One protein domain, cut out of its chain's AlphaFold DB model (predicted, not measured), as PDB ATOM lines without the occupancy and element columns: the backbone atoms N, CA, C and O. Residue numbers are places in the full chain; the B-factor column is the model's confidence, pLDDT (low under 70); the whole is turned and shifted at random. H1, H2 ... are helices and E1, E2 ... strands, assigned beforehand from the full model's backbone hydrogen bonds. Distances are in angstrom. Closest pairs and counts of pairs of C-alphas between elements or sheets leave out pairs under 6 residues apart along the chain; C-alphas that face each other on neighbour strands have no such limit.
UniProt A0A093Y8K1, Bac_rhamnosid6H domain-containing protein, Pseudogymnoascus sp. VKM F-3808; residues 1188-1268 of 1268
ATOM      1  N   GLY A1188     204.791 173.205 107.775       96.31
ATOM      2  CA  GLY A1188     204.484 174.402 108.548       96.31
ATOM      3  C   GLY A1188     205.596 175.445 108.560       96.31
ATOM      4  O   GLY A1188     205.596 176.281 109.456       96.31
ATOM      5  N   ILE A1189     206.557 175.394 107.631       97.00
ATOM      6  CA  ILE A1189     207.623 176.398 107.539       97.00
ATOM      7  C   ILE A1189     207.289 177.380 106.433       97.00
ATOM      8  O   ILE A1189     207.313 177.026 105.260       97.00
ATOM      9  N   ARG A1190     207.020 178.624 106.818       94.38
ATOM     10  CA  ARG A1190     206.699 179.711 105.890       94.38
ATOM     11  C   ARG A1190     207.152 181.047 106.452       94.38
ATOM     12  O   ARG A1190     207.430 181.176 107.648       94.38
ATOM     13  N   ARG A1191     207.195 182.052 105.584       91.88
ATOM     14  CA  ARG A1191     207.423 183.441 105.973       91.88
ATOM     15  C   ARG A1191     206.088 184.167 106.046       91.88
ATOM     16  O   ARG A1191     205.282 184.077 105.126       91.88
ATOM     17  N   GLU A1192     205.845 184.873 107.141       88.31
ATOM     18  CA  GLU A1192     204.609 185.625 107.345       88.31
ATOM     19  C   GLU A1192     204.855 186.919 108.119       88.31
ATOM     20  O   GLU A1192     205.879 187.098 108.783       88.31
ATOM     21  N   ARG A1193     203.912 187.856 107.996       83.38
ATOM     22  CA  ARG A1193     203.962 189.123 108.720       83.38
ATOM     23  C   ARG A1193     203.391 188.929 110.116       83.38
ATOM     24  O   ARG A1193     202.249 188.505 110.275       83.38
ATOM     25  N   ASN A1194     204.166 189.303 111.125       80.00
ATOM     26  CA  ASN A1194     203.685 189.340 112.492       80.00
ATOM     27  C   ASN A1194     202.680 190.492 112.641       80.00
ATOM     28  O   ASN A1194     203.004 191.652 112.398       80.00
ATOM     29  N   VAL A1195     201.451 190.175 113.044       71.50
ATOM     30  CA  VAL A1195     200.353 191.153 113.152       71.50
ATOM     31  C   VAL A1195     200.616 192.207 114.237       71.50
ATOM     32  O   VAL A1195     200.104 193.319 114.153       71.50
ATOM     33  N   THR A1196     201.419 191.885 115.254       74.94
ATOM     34  CA  THR A1196     201.732 192.784 116.372       74.94
ATOM     35  C   THR A1196     202.909 193.705 116.065       74.94
ATOM     36  O   THR A1196     202.825 194.898 116.338       74.94
ATOM     37  N   THR A1197     204.006 193.173 115.517       78.06
ATOM     38  CA  THR A1197     205.211 193.975 115.226       78.06
ATOM     39  C   THR A1197     205.189 194.594 113.834       78.06
ATOM     40  O   THR A1197     205.900 195.557 113.569       78.06
ATOM     41  N   GLY A1198     204.388 194.035 112.928       75.12
ATOM     42  CA  GLY A1198     204.392 194.392 111.521       75.12
ATOM     43  C   GLY A1198     205.608 193.868 110.754       75.12
ATOM     44  O   GLY A1198     205.699 194.149 109.570       75.12
ATOM     45  N   GLU A1199     206.532 193.111 111.343       81.75
ATOM     46  CA  GLU A1199     207.731 192.627 110.640       81.75
ATOM     47  C   GLU A1199     207.504 191.266 109.956       81.75
ATOM     48  O   GLU A1199     206.691 190.457 110.406       81.75
ATOM     49  N   LEU A1200     208.230 190.999 108.862       87.25
ATOM     50  CA  LEU A1200     208.242 189.692 108.191       87.25
ATOM     51  C   LEU A1200     209.217 188.736 108.891       87.25
ATOM     52  O   LEU A1200     210.423 188.984 108.887       87.25
ATOM     53  N   GLY A1201     208.715 187.607 109.390       89.81
ATOM     54  CA  GLY A1201     209.500 186.584 110.086       89.81
ATOM     55  C   GLY A1201     209.176 185.162 109.628       89.81
ATOM     56  O   GLY A1201     208.173 184.925 108.952       89.81
ATOM     57  N   TRP A1202     210.042 184.212 109.978       93.69
ATOM     58  CA  TRP A1202     209.799 182.790 109.734       93.69
ATOM     59  C   TRP A1202     208.984 182.184 110.867       93.69
ATOM     60  O   TRP A1202     209.230 182.468 112.040       93.69
ATOM     61  N   VAL A1203     208.053 181.304 110.517       93.69
ATOM     62  CA  VAL A1203     207.261 180.547 111.486       93.69
ATOM     63  C   VAL A1203     207.410 179.053 111.257       93.69
ATOM     64  O   VAL A1203     207.610 178.611 110.127       93.69
ATOM     65  N   PHE A1204     207.287 178.292 112.341       95.44
ATOM     66  CA  PHE A1204     207.090 176.850 112.335       95.44
ATOM     67  C   PHE A1204     205.732 176.530 112.962       95.44
ATOM     68  O   PHE A1204     205.595 176.458 114.185       95.44
ATOM     69  N   ASP A1205     204.733 176.388 112.098       93.31
ATOM     70  CA  ASP A1205     203.314 176.339 112.436       93.31
ATOM     71  C   ASP A1205     202.542 175.416 111.471       93.31
ATOM     72  O   ASP A1205     201.943 175.892 110.497       93.31
ATOM     73  N   PRO A1206     202.598 174.084 111.681       95.12
ATOM     74  CA  PRO A1206     201.772 173.134 110.942       95.12
ATOM     75  C   PRO A1206     200.282 173.396 111.177       95.12
ATOM     76  O   PRO A1206     199.859 173.659 112.301       95.12
ATOM     77  N   VAL A1207     199.455 173.249 110.142       94.62
ATOM     78  CA  VAL A1207     197.999 173.411 110.264       94.62
ATOM     79  C   VAL A1207     197.385 172.130 110.840       94.62
ATOM     80  O   VAL A1207     196.913 171.255 110.116       94.62
ATOM     81  N   TRP A1208     197.441 172.002 112.167       92.38
ATOM     82  CA  TRP A1208     197.228 170.744 112.894       92.38
ATOM     83  C   TRP A1208     195.899 170.038 112.634       92.38
ATOM     84  O   TRP A1208     195.902 168.823 112.448       92.38
ATOM     85  N   ASP A1209     194.779 170.760 112.584       92.75
ATOM     86  CA  ASP A1209     193.479 170.126 112.335       92.75
ATOM     87  C   ASP A1209     193.391 169.535 110.914       92.75
ATOM     88  O   ASP A1209     192.736 168.513 110.699       92.75
ATOM     89  N   VAL A1210     194.095 170.127 109.941       94.06
ATOM     90  CA  VAL A1210     194.205 169.573 108.582       94.06
ATOM     91  C   VAL A1210     195.176 168.396 108.550       94.06
ATOM     92  O   VAL A1210     194.856 167.363 107.967       94.06
ATOM     93  N   VAL A1211     196.332 168.518 109.211       94.25
ATOM     94  CA  VAL A1211     197.313 167.430 109.376       94.25
ATOM     95  C   VAL A1211     196.648 166.173 109.958       94.25
ATOM     96  O   VAL A1211     196.854 165.071 109.445       94.25
ATOM     97  N   ASP A1212     195.787 166.345 110.962       92.38
ATOM     98  CA  ASP A1212     194.988 165.272 111.561       92.38
ATOM     99  C   ASP A1212     193.947 164.700 110.606       92.38
ATOM    100  O   ASP A1212     193.784 163.482 110.520       92.38
ATOM    101  N   GLY A1213     193.244 165.565 109.872       93.56
ATOM    102  CA  GLY A1213     192.256 165.158 108.873       93.56
ATOM    103  C   GLY A1213     192.842 164.296 107.744       93.56
ATOM    104  O   GLY A1213     192.167 163.406 107.212       93.56
ATOM    105  N   LEU A1214     194.118 164.529 107.424       95.06
ATOM    106  CA  LEU A1214     194.925 163.737 106.490       95.06
ATOM    107  C   LEU A1214     195.560 162.494 107.145       95.06
ATOM    108  O   LEU A1214     196.157 161.669 106.460       95.06
ATOM    109  N   GLY A1215     195.441 162.328 108.465       93.56
ATOM    110  CA  GLY A1215     195.977 161.176 109.194       93.56
ATOM    111  C   GLY A1215     197.506 161.116 109.247       93.56
ATOM    112  O   GLY A1215     198.073 160.028 109.376       93.56
ATOM    113  N   LEU A1216     198.193 162.256 109.126       95.25
ATOM    114  CA  LEU A1216     199.652 162.305 109.151       95.25
ATOM    115  C   LEU A1216     200.176 162.257 110.595       95.25
ATOM    116  O   LEU A1216     199.705 162.978 111.468       95.25
ATOM    117  N   THR A1217     201.180 161.415 110.842       94.56
ATOM    118  CA  THR A1217     201.772 161.213 112.184       94.56
ATOM    119  C   THR A1217     203.149 161.847 112.339       94.56
ATOM    120  O   THR A1217     203.605 162.063 113.462       94.56
ATOM    121  N   TRP A1218     203.815 162.166 111.230       96.69
ATOM    122  CA  TRP A1218     205.045 162.948 111.210       96.69
ATOM    123  C   TRP A1218     205.229 163.628 109.851       96.69
ATOM    124  O   TRP A1218     204.783 163.112 108.820       96.69
ATOM    125  N   ALA A1219     205.945 164.750 109.855       97.44
ATOM    126  CA  ALA A1219     206.519 165.359 108.659       97.44
ATOM    127  C   ALA A1219     207.892 165.957 108.978       97.44
ATOM    128  O   ALA A1219     208.164 166.376 110.105       97.44
ATOM    129  N   LYS A1220     208.780 165.984 107.985       97.81
ATOM    130  CA  LYS A1220     210.102 166.610 108.076       97.81
ATOM    131  C   LYS A1220     210.516 167.190 106.733       97.81
ATOM    132  O   LYS A1220     210.155 166.655 105.688       97.81
ATOM    133  N   GLY A1221     211.328 168.233 106.759       97.00
ATOM    134  CA  GLY A1221     211.785 168.864 105.534       97.00
ATOM    135  C   GLY A1221     212.805 169.970 105.740       97.00
ATOM    136  O   GLY A1221     213.247 170.239 106.860       97.00
ATOM    137  N   LYS A1222     213.180 170.585 104.621       96.62
ATOM    138  CA  LYS A1222     214.113 171.703 104.528       96.62
ATOM    139  C   LYS A1222     213.494 172.809 103.687       96.62
ATOM    140  O   LYS A1222     213.049 172.534 102.576       96.62
ATOM    141  N   MET A1223     213.514 174.028 104.211       96.81
ATOM    142  CA  MET A1223     213.124 175.242 103.501       96.81
ATOM    143  C   MET A1223     214.386 176.007 103.079       96.81
ATOM    144  O   MET A1223     215.088 176.511 103.963       96.81
ATOM    145  N   PRO A1224     214.703 176.089 101.775       96.50
ATOM    146  CA  PRO A1224     215.808 176.899 101.272       96.50
ATOM    147  C   PRO A1224     215.647 178.382 101.612       96.50
ATOM    148  O   PRO A1224     214.537 178.907 101.675       96.50
ATOM    149  N   LEU A1225     216.775 179.063 101.798       94.06
ATOM    150  CA  LEU A1225     216.855 180.506 102.000       94.06
ATOM    151  C   LEU A1225     217.549 181.181 100.802       94.06
ATOM    152  O   LEU A1225     218.380 180.550 100.143       94.06
ATOM    153  N   PRO A1226     217.270 182.472 100.531       89.56
ATOM    154  CA  PRO A1226     217.865 183.195  99.400       89.56
ATOM    155  C   PRO A1226     219.396 183.291  99.415       89.56
ATOM    156  O   PRO A1226     220.002 183.529  98.375       89.56
ATOM    157  N   ASP A1227     220.020 183.120 100.580       86.75
ATOM    158  CA  ASP A1227     221.475 183.140 100.769       86.75
ATOM    159  C   ASP A1227     222.132 181.752 100.617       86.75
ATOM    160  O   ASP A1227     223.321 181.592 100.892       86.75
ATOM    161  N   GLY A1228     221.365 180.741 100.195       87.38
ATOM    162  CA  GLY A1228     221.827 179.368  99.991       87.38
ATOM    163  C   GLY A1228     221.828 178.494 101.250       87.38
ATOM    164  O   GLY A1228     222.109 177.298 101.155       87.38
ATOM    165  N   ARG A1229     221.497 179.047 102.425       93.56
ATOM    166  CA  ARG A1229     221.285 178.271 103.660       93.56
ATOM    167  C   ARG A1229     219.863 177.688 103.683       93.56
ATOM    168  O   ARG A1229     219.107 177.831 102.725       93.56
ATOM    169  N   TRP A1230     219.480 176.997 104.755       95.88
ATOM    170  CA  TRP A1230     218.136 176.419 104.883       95.88
ATOM    171  C   TRP A1230     217.681 176.308 106.339       95.88
ATOM    172  O   TRP A1230     218.500 176.190 107.250       95.88
ATOM    173  N   ILE A1231     216.363 176.291 106.541       97.06
ATOM    174  CA  ILE A1231     215.716 175.945 107.812       97.06
ATOM    175  C   ILE A1231     215.326 174.467 107.754       97.06
ATOM    176  O   ILE A1231     214.612 174.049 106.843       97.06
ATOM    177  N   GLU A1232     215.777 173.666 108.716       97.50
ATOM    178  CA  GLU A1232     215.338 172.275 108.873       97.50
ATOM    179  C   GLU A1232     214.228 172.211 109.914       97.50
ATOM    180  O   GLU A1232     214.371 172.748 111.011       97.50
ATOM    181  N   ALA A1233     213.135 171.524 109.597       97.12
ATOM    182  CA  ALA A1233     212.029 171.350 110.524       97.12
ATOM    183  C   ALA A1233     211.509 169.918 110.502       97.12
ATOM    184  O   ALA A1233     211.552 169.225 109.482       97.12
ATOM    185  N   SER A1234     211.013 169.465 111.646       97.69
ATOM    186  CA  SER A1234     210.312 168.195 111.757       97.69
ATOM    187  C   SER A1234     209.356 168.201 112.933       97.69
ATOM    188  O   SER A1234     209.648 168.788 113.977       97.69
ATOM    189  N   TRP A1235     208.242 167.504 112.783       95.88
ATOM    190  CA  TRP A1235     207.337 167.206 113.878       95.88
ATOM    191  C   TRP A1235     206.916 165.738 113.841       95.88
ATOM    192  O   TRP A1235     206.875 165.115 112.779       95.88
ATOM    193  N   THR A1236     206.624 165.173 115.011       95.00
ATOM    194  CA  THR A1236     206.136 163.796 115.168       95.00
ATOM    195  C   THR A1236     205.138 163.717 116.318       95.00
ATOM    196  O   THR A1236     205.333 164.349 117.358       95.00
ATOM    197  N   GLY A1237     204.083 162.922 116.154       85.12
ATOM    198  CA  GLY A1237     203.099 162.638 117.198       85.12
ATOM    199  C   GLY A1237     201.647 162.877 116.782       85.12
ATOM    200  O   GLY A1237     201.342 163.165 115.628       85.12
ATOM    201  N   THR A1238     200.737 162.734 117.745       79.62
ATOM    202  CA  THR A1238     199.276 162.802 117.566       79.62
ATOM    203  C   THR A1238     198.656 163.856 118.484       79.62
ATOM    204  O   THR A1238     199.348 164.522 119.261       79.62
ATOM    205  N   LYS A1239     197.327 164.016 118.421       73.62
ATOM    206  CA  LYS A1239     196.579 164.942 119.282       73.62
ATOM    207  C   LYS A1239     196.838 164.606 120.753       73.62
ATOM    208  O   LYS A1239     196.571 163.487 121.180       73.62
ATOM    209  N   GLY A1240     197.422 165.552 121.495       69.94
ATOM    210  CA  GLY A1240     197.804 165.403 122.907       69.94
ATOM    211  C   GLY A1240     199.281 165.071 123.185       69.94
ATOM    212  O   GLY A1240     199.704 165.174 124.333       69.94
ATOM    213  N   SER A1241     200.088 164.716 122.177       81.75
ATOM    214  CA  SER A1241     201.539 164.515 122.328       81.75
ATOM    215  C   SER A1241     202.252 164.768 120.999       81.75
ATOM    216  O   SER A1241     202.181 163.952 120.083       81.75
ATOM    217  N   THR A1242     202.902 165.927 120.862       86.81
ATOM    218  CA  THR A1242     203.607 166.333 119.637       86.81
ATOM    219  C   THR A1242     204.999 166.852 119.982       86.81
ATOM    220  O   THR A1242     205.149 167.772 120.786       86.81
ATOM    221  N   GLU A1243     206.020 166.270 119.361       91.50
ATOM    222  CA  GLU A1243     207.395 166.762 119.394       91.50
ATOM    223  C   GLU A1243     207.644 167.610 118.142       91.50
ATOM    224  O   GLU A1243     207.327 167.182 117.035       91.50
ATOM    225  N   MET A1244     208.217 168.803 118.311       92.69
ATOM    226  CA  MET A1244     208.594 169.713 117.224       92.69
ATOM    227  C   MET A1244     210.080 170.050 117.348       92.69
ATOM    228  O   MET A1244     210.546 170.411 118.429       92.69
ATOM    229  N   LYS A1245     210.819 169.945 116.244       94.88
ATOM    230  CA  LYS A1245     212.244 170.278 116.141       94.88
ATOM    231  C   LYS A1245     212.446 171.226 114.972       94.88
ATOM    232  O   LYS A1245     211.970 170.947 113.875       94.88
ATOM    233  N   VAL A1246     213.178 172.305 115.207       95.38
ATOM    234  CA  VAL A1246     213.601 173.249 114.175       95.38
ATOM    235  C   VAL A1246     215.078 173.562 114.362       95.38
ATOM    236  O   VAL A1246     215.557 173.661 115.491       95.38
ATOM    237  N   LYS A1247     215.794 173.685 113.251       95.19
ATOM    238  CA  LYS A1247     217.174 174.148 113.191       95.19
ATOM    239  C   LYS A1247     217.248 175.228 112.123       95.19
ATOM    240  O   LYS A1247     216.992 174.951 110.954       95.19
ATOM    241  N   ALA A1248     217.593 176.440 112.533       93.25
ATOM    242  CA  ALA A1248     217.781 177.573 111.644       93.25
ATOM    243  C   ALA A1248     219.254 178.022 111.667       93.25
ATOM    244  O   ALA A1248     219.955 177.745 112.641       93.25
ATOM    245  N   PRO A1249     219.755 178.656 110.596       91.62
ATOM    246  CA  PRO A1249     221.079 179.266 110.593       91.62
ATOM    247  C   PRO A1249     221.160 180.495 111.507       91.62
ATOM    248  O   PRO A1249     220.161 181.191 111.683       91.62
ATOM    249  N   ASP A1250     222.365 180.830 111.978       87.44
ATOM    250  CA  ASP A1250     222.600 182.031 112.791       87.44
ATOM    251  C   ASP A1250     222.008 183.288 112.129       87.44
ATOM    252  O   ASP A1250     222.199 183.547 110.930       87.44
ATOM    253  N   GLY A1251     221.267 184.064 112.925       84.19
ATOM    254  CA  GLY A1251     220.573 185.280 112.494       84.19
ATOM    255  C   GLY A1251     219.175 185.059 111.902       84.19
ATOM    256  O   GLY A1251     218.477 186.038 111.645       84.19
ATOM    257  N   VAL A1252     218.731 183.810 111.715       88.88
ATOM    258  CA  VAL A1252     217.380 183.484 111.233       88.88
ATOM    259  C   VAL A1252     216.494 183.082 112.409       88.88
ATOM    260  O   VAL A1252     216.550 181.955 112.889       88.88
ATOM    261  N   LYS A1253     215.625 183.997 112.845       88.69
ATOM    262  CA  LYS A1253     214.655 183.724 113.913       88.69
ATOM    263  C   LYS A1253     213.451 182.961 113.377       88.69
ATOM    264  O   LYS A1253     212.865 183.378 112.375       88.69
ATOM    265  N   VAL A1254     213.053 181.899 114.082       92.31
ATOM    266  CA  VAL A1254     211.842 181.124 113.772       92.31
ATOM    267  C   VAL A1254     210.901 181.117 114.976       92.31
ATOM    268  O   VAL A1254     211.246 180.628 116.054       92.31
ATOM    269  N   GLU A1255     209.691 181.643 114.789       90.81
ATOM    270  CA  GLU A1255     208.618 181.563 115.784       90.81
ATOM    271  C   GLU A1255     207.968 180.174 115.722       90.81
ATOM    272  O   GLU A1255     207.357 179.807 114.717       90.81
ATOM    273  N   VAL A1256     208.062 179.391 116.799       90.94
ATOM    274  CA  VAL A1256     207.429 178.067 116.869       90.94
ATOM    275  C   VAL A1256     206.053 178.171 117.520       90.94
ATOM    276  O   VAL A1256     205.928 178.642 118.658       90.94
ATOM    277  N   ARG A1257     205.029 177.671 116.820       88.31
ATOM    278  CA  ARG A1257     203.633 177.663 117.273       88.31
ATOM    279  C   ARG A1257     203.155 176.236 117.503       88.31
ATOM    280  O   ARG A1257     203.053 175.425 116.588       88.31
ATOM    281  N   GLN A1258     202.899 175.914 118.770       78.62
ATOM    282  CA  GLN A1258     202.403 174.595 119.159       78.62
ATOM    283  C   GLN A1258     200.894 174.457 118.925       78.62
ATOM    284  O   GLN A1258     200.157 175.439 118.928       78.62
ATOM    285  N   ARG A1259     200.461 173.198 118.816       72.12
ATOM    286  CA  ARG A1259     199.127 172.696 118.447       72.12
ATOM    287  C   ARG A1259     197.896 173.340 119.087       72.12
ATOM    288  O   ARG A1259     196.847 173.337 118.461       72.12
ATOM    289  N   ASP A1260     198.039 173.946 120.261       64.94
ATOM    290  CA  ASP A1260     196.932 174.570 120.998       64.94
ATOM    291  C   ASP A1260     197.111 176.090 121.183       64.94
ATOM    292  O   ASP A1260     196.447 176.703 122.017       64.94
ATOM    293  N   GLY A1261     198.086 176.713 120.504       53.38
ATOM    294  CA  GLY A1261     198.415 178.141 120.641       53.38
ATOM    295  C   GLY A1261     198.943 178.566 122.024       53.38
ATOM    296  O   GLY A1261     199.406 179.693 122.190       53.38
ATOM    297  N   ALA A1262     198.929 177.663 123.013       41.31
ATOM    298  CA  ALA A1262     199.211 177.933 124.422       41.31
ATOM    299  C   ALA A1262     200.681 178.273 124.729       41.31
ATOM    300  O   ALA A1262     200.987 178.776 125.811       41.31
ATOM    301  N   LYS A1263     201.608 177.992 123.806       51.38
ATOM    302  CA  LYS A1263     203.034 178.321 123.937       51.38
ATOM    303  C   LYS A1263     203.583 178.805 122.598       51.38
ATOM    304  O   LYS A1263     203.796 178.002 121.694       51.38
ATOM    305  N   ARG A1264     203.851 180.110 122.509       59.00
ATOM    306  CA  ARG A1264     204.741 180.698 121.499       59.00
ATOM    307  C   ARG A1264     206.155 180.689 122.066       59.00
ATOM    308  O   ARG A1264     206.362 181.135 123.196       59.00
ATOM    309  N   ARG A1265     207.111 180.125 121.333       60.28
ATOM    310  CA  ARG A1265     208.533 180.154 121.700       60.28
ATOM    311  C   ARG A1265     209.323 180.653 120.502       60.28
ATOM    312  O   ARG A1265     209.248 180.050 119.436       60.28
ATOM    313  N   GLU A1266     210.070 181.733 120.687       55.16
ATOM    314  CA  GLU A1266     211.119 182.119 119.746       55.16
ATOM    315  C   GLU A1266     212.357 181.273 120.045       55.16
ATOM    316  O   GLU A1266     212.798 181.193 121.194       55.16
ATOM    317  N   LEU A1267     212.887 180.606 119.023       56.19
ATOM    318  CA  LEU A1267     214.196 179.968 119.084       56.19
ATOM    319  C   LEU A1267     215.163 180.850 118.285       56.19
ATOM    320  O   LEU A1267     214.888 181.162 117.123       56.19
ATOM    321  N   LEU A1268     216.213 181.313 118.977       44.19
ATOM    322  CA  LEU A1268     217.290 182.160 118.452       44.19
ATOM    323  C   LEU A1268     218.304 181.339 117.666       44.19
ATOM    324  O   LEU A1268     218.704 180.273 118.193       44.19
TER     325      LEU A1268
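AT A GLANCE: This is residues 1188 to 1268 of the 1268 residues of the protein "Bac_rhamnosid6H domain-containing protein" of Pseudogymnoascus sp. VKM F-3808 (UniProt A0A093Y8K1). Two sheets lie partly face to face as a small sandwich: a strongly twisted sheet of E1, E2, E6 and E7 over a sheet of three longer strands, E3, E4 and E5, with the short helix H1 near one end of the three-stranded sheet. The E1 and E2 hairpin comes close to the other sheet with residues 1189 and 1204, while its turn points away from it. The printed part has 81 residues, with seven named strands and one named helix in the order E1 E2 H1 E3 E4 E5 E6 E7, and its class is mostly strand. One sheet runs E1 E2 E6 E7 and is mixed; the other runs E3 E4 E5, antiparallel throughout. The whole is compact, with a radius of gyration of the C-alphas of 12.9 A and spans of 34 by 28 by 19 A.

IN THESE COORDINATES: In the four-stranded sheet, E1 is residues 1189 to 1193, 13.3 A long, beginning at C-alpha 1189 (207.623, 176.398, 107.539). E2 is residues 1200 to 1204, 13.5 A; E6 is 1254 to 1257; E7 is 1264 to 1267, ending at C-alpha 1267 (214.196, 179.968, 119.084). In the other sheet, E3 is residues 1218 to 1224, 20.2 A; E4 is 1230 to 1238, 26.5 A, beginning at C-alpha 1230 (218.136, 176.419, 104.883); E5 is 1241 to 1247, 20.5 A. H1 is residues 1208 to 1213.

HOW THE PARTS SIT: E1 and E2 form an antiparallel hairpin, with N 1192 and O 1201 2.9 A apart, within hydrogen-bond range. E2 and E6 are parallel at 51 degrees, with N 1204 and O 1255 2.8 A apart. E6 and E7 form an antiparallel hairpin, with N 1256 and O 1265 3.0 A apart. The two sheets make a sandwich, two sheets face to face, with 28 pairs of C-alphas within 10 A and the strands of the one at 28 degrees to those of the other. The closest C-alphas of E1 and E3 are those of Ile 1189 and Met 1223, 6.9 A apart. E5 and E6 are near each other, with 7 pairs of C-alphas within 10 A. E3, E4 and E5 form a meander, each strand the antiparallel neighbour of the one before; N 1221 and O 1233 are 2.9 A apart, and N 1234 and O 1245 2.8 A. H1 only grazes this sheet with residues 1208 to 1212, and each of its O i to N i+4 pairs is within hydrogen-bond range.

THE WHOLE: The C-alphas farthest apart, those of Asp 1227 and Gly 1240, are 36.9 A apart. The printed part has no cut and no long link, and ends at the chain's last residue. Mean pLDDT of the printed part is 86.2; residue 1240 and residues 1260 to 1268 are under 70.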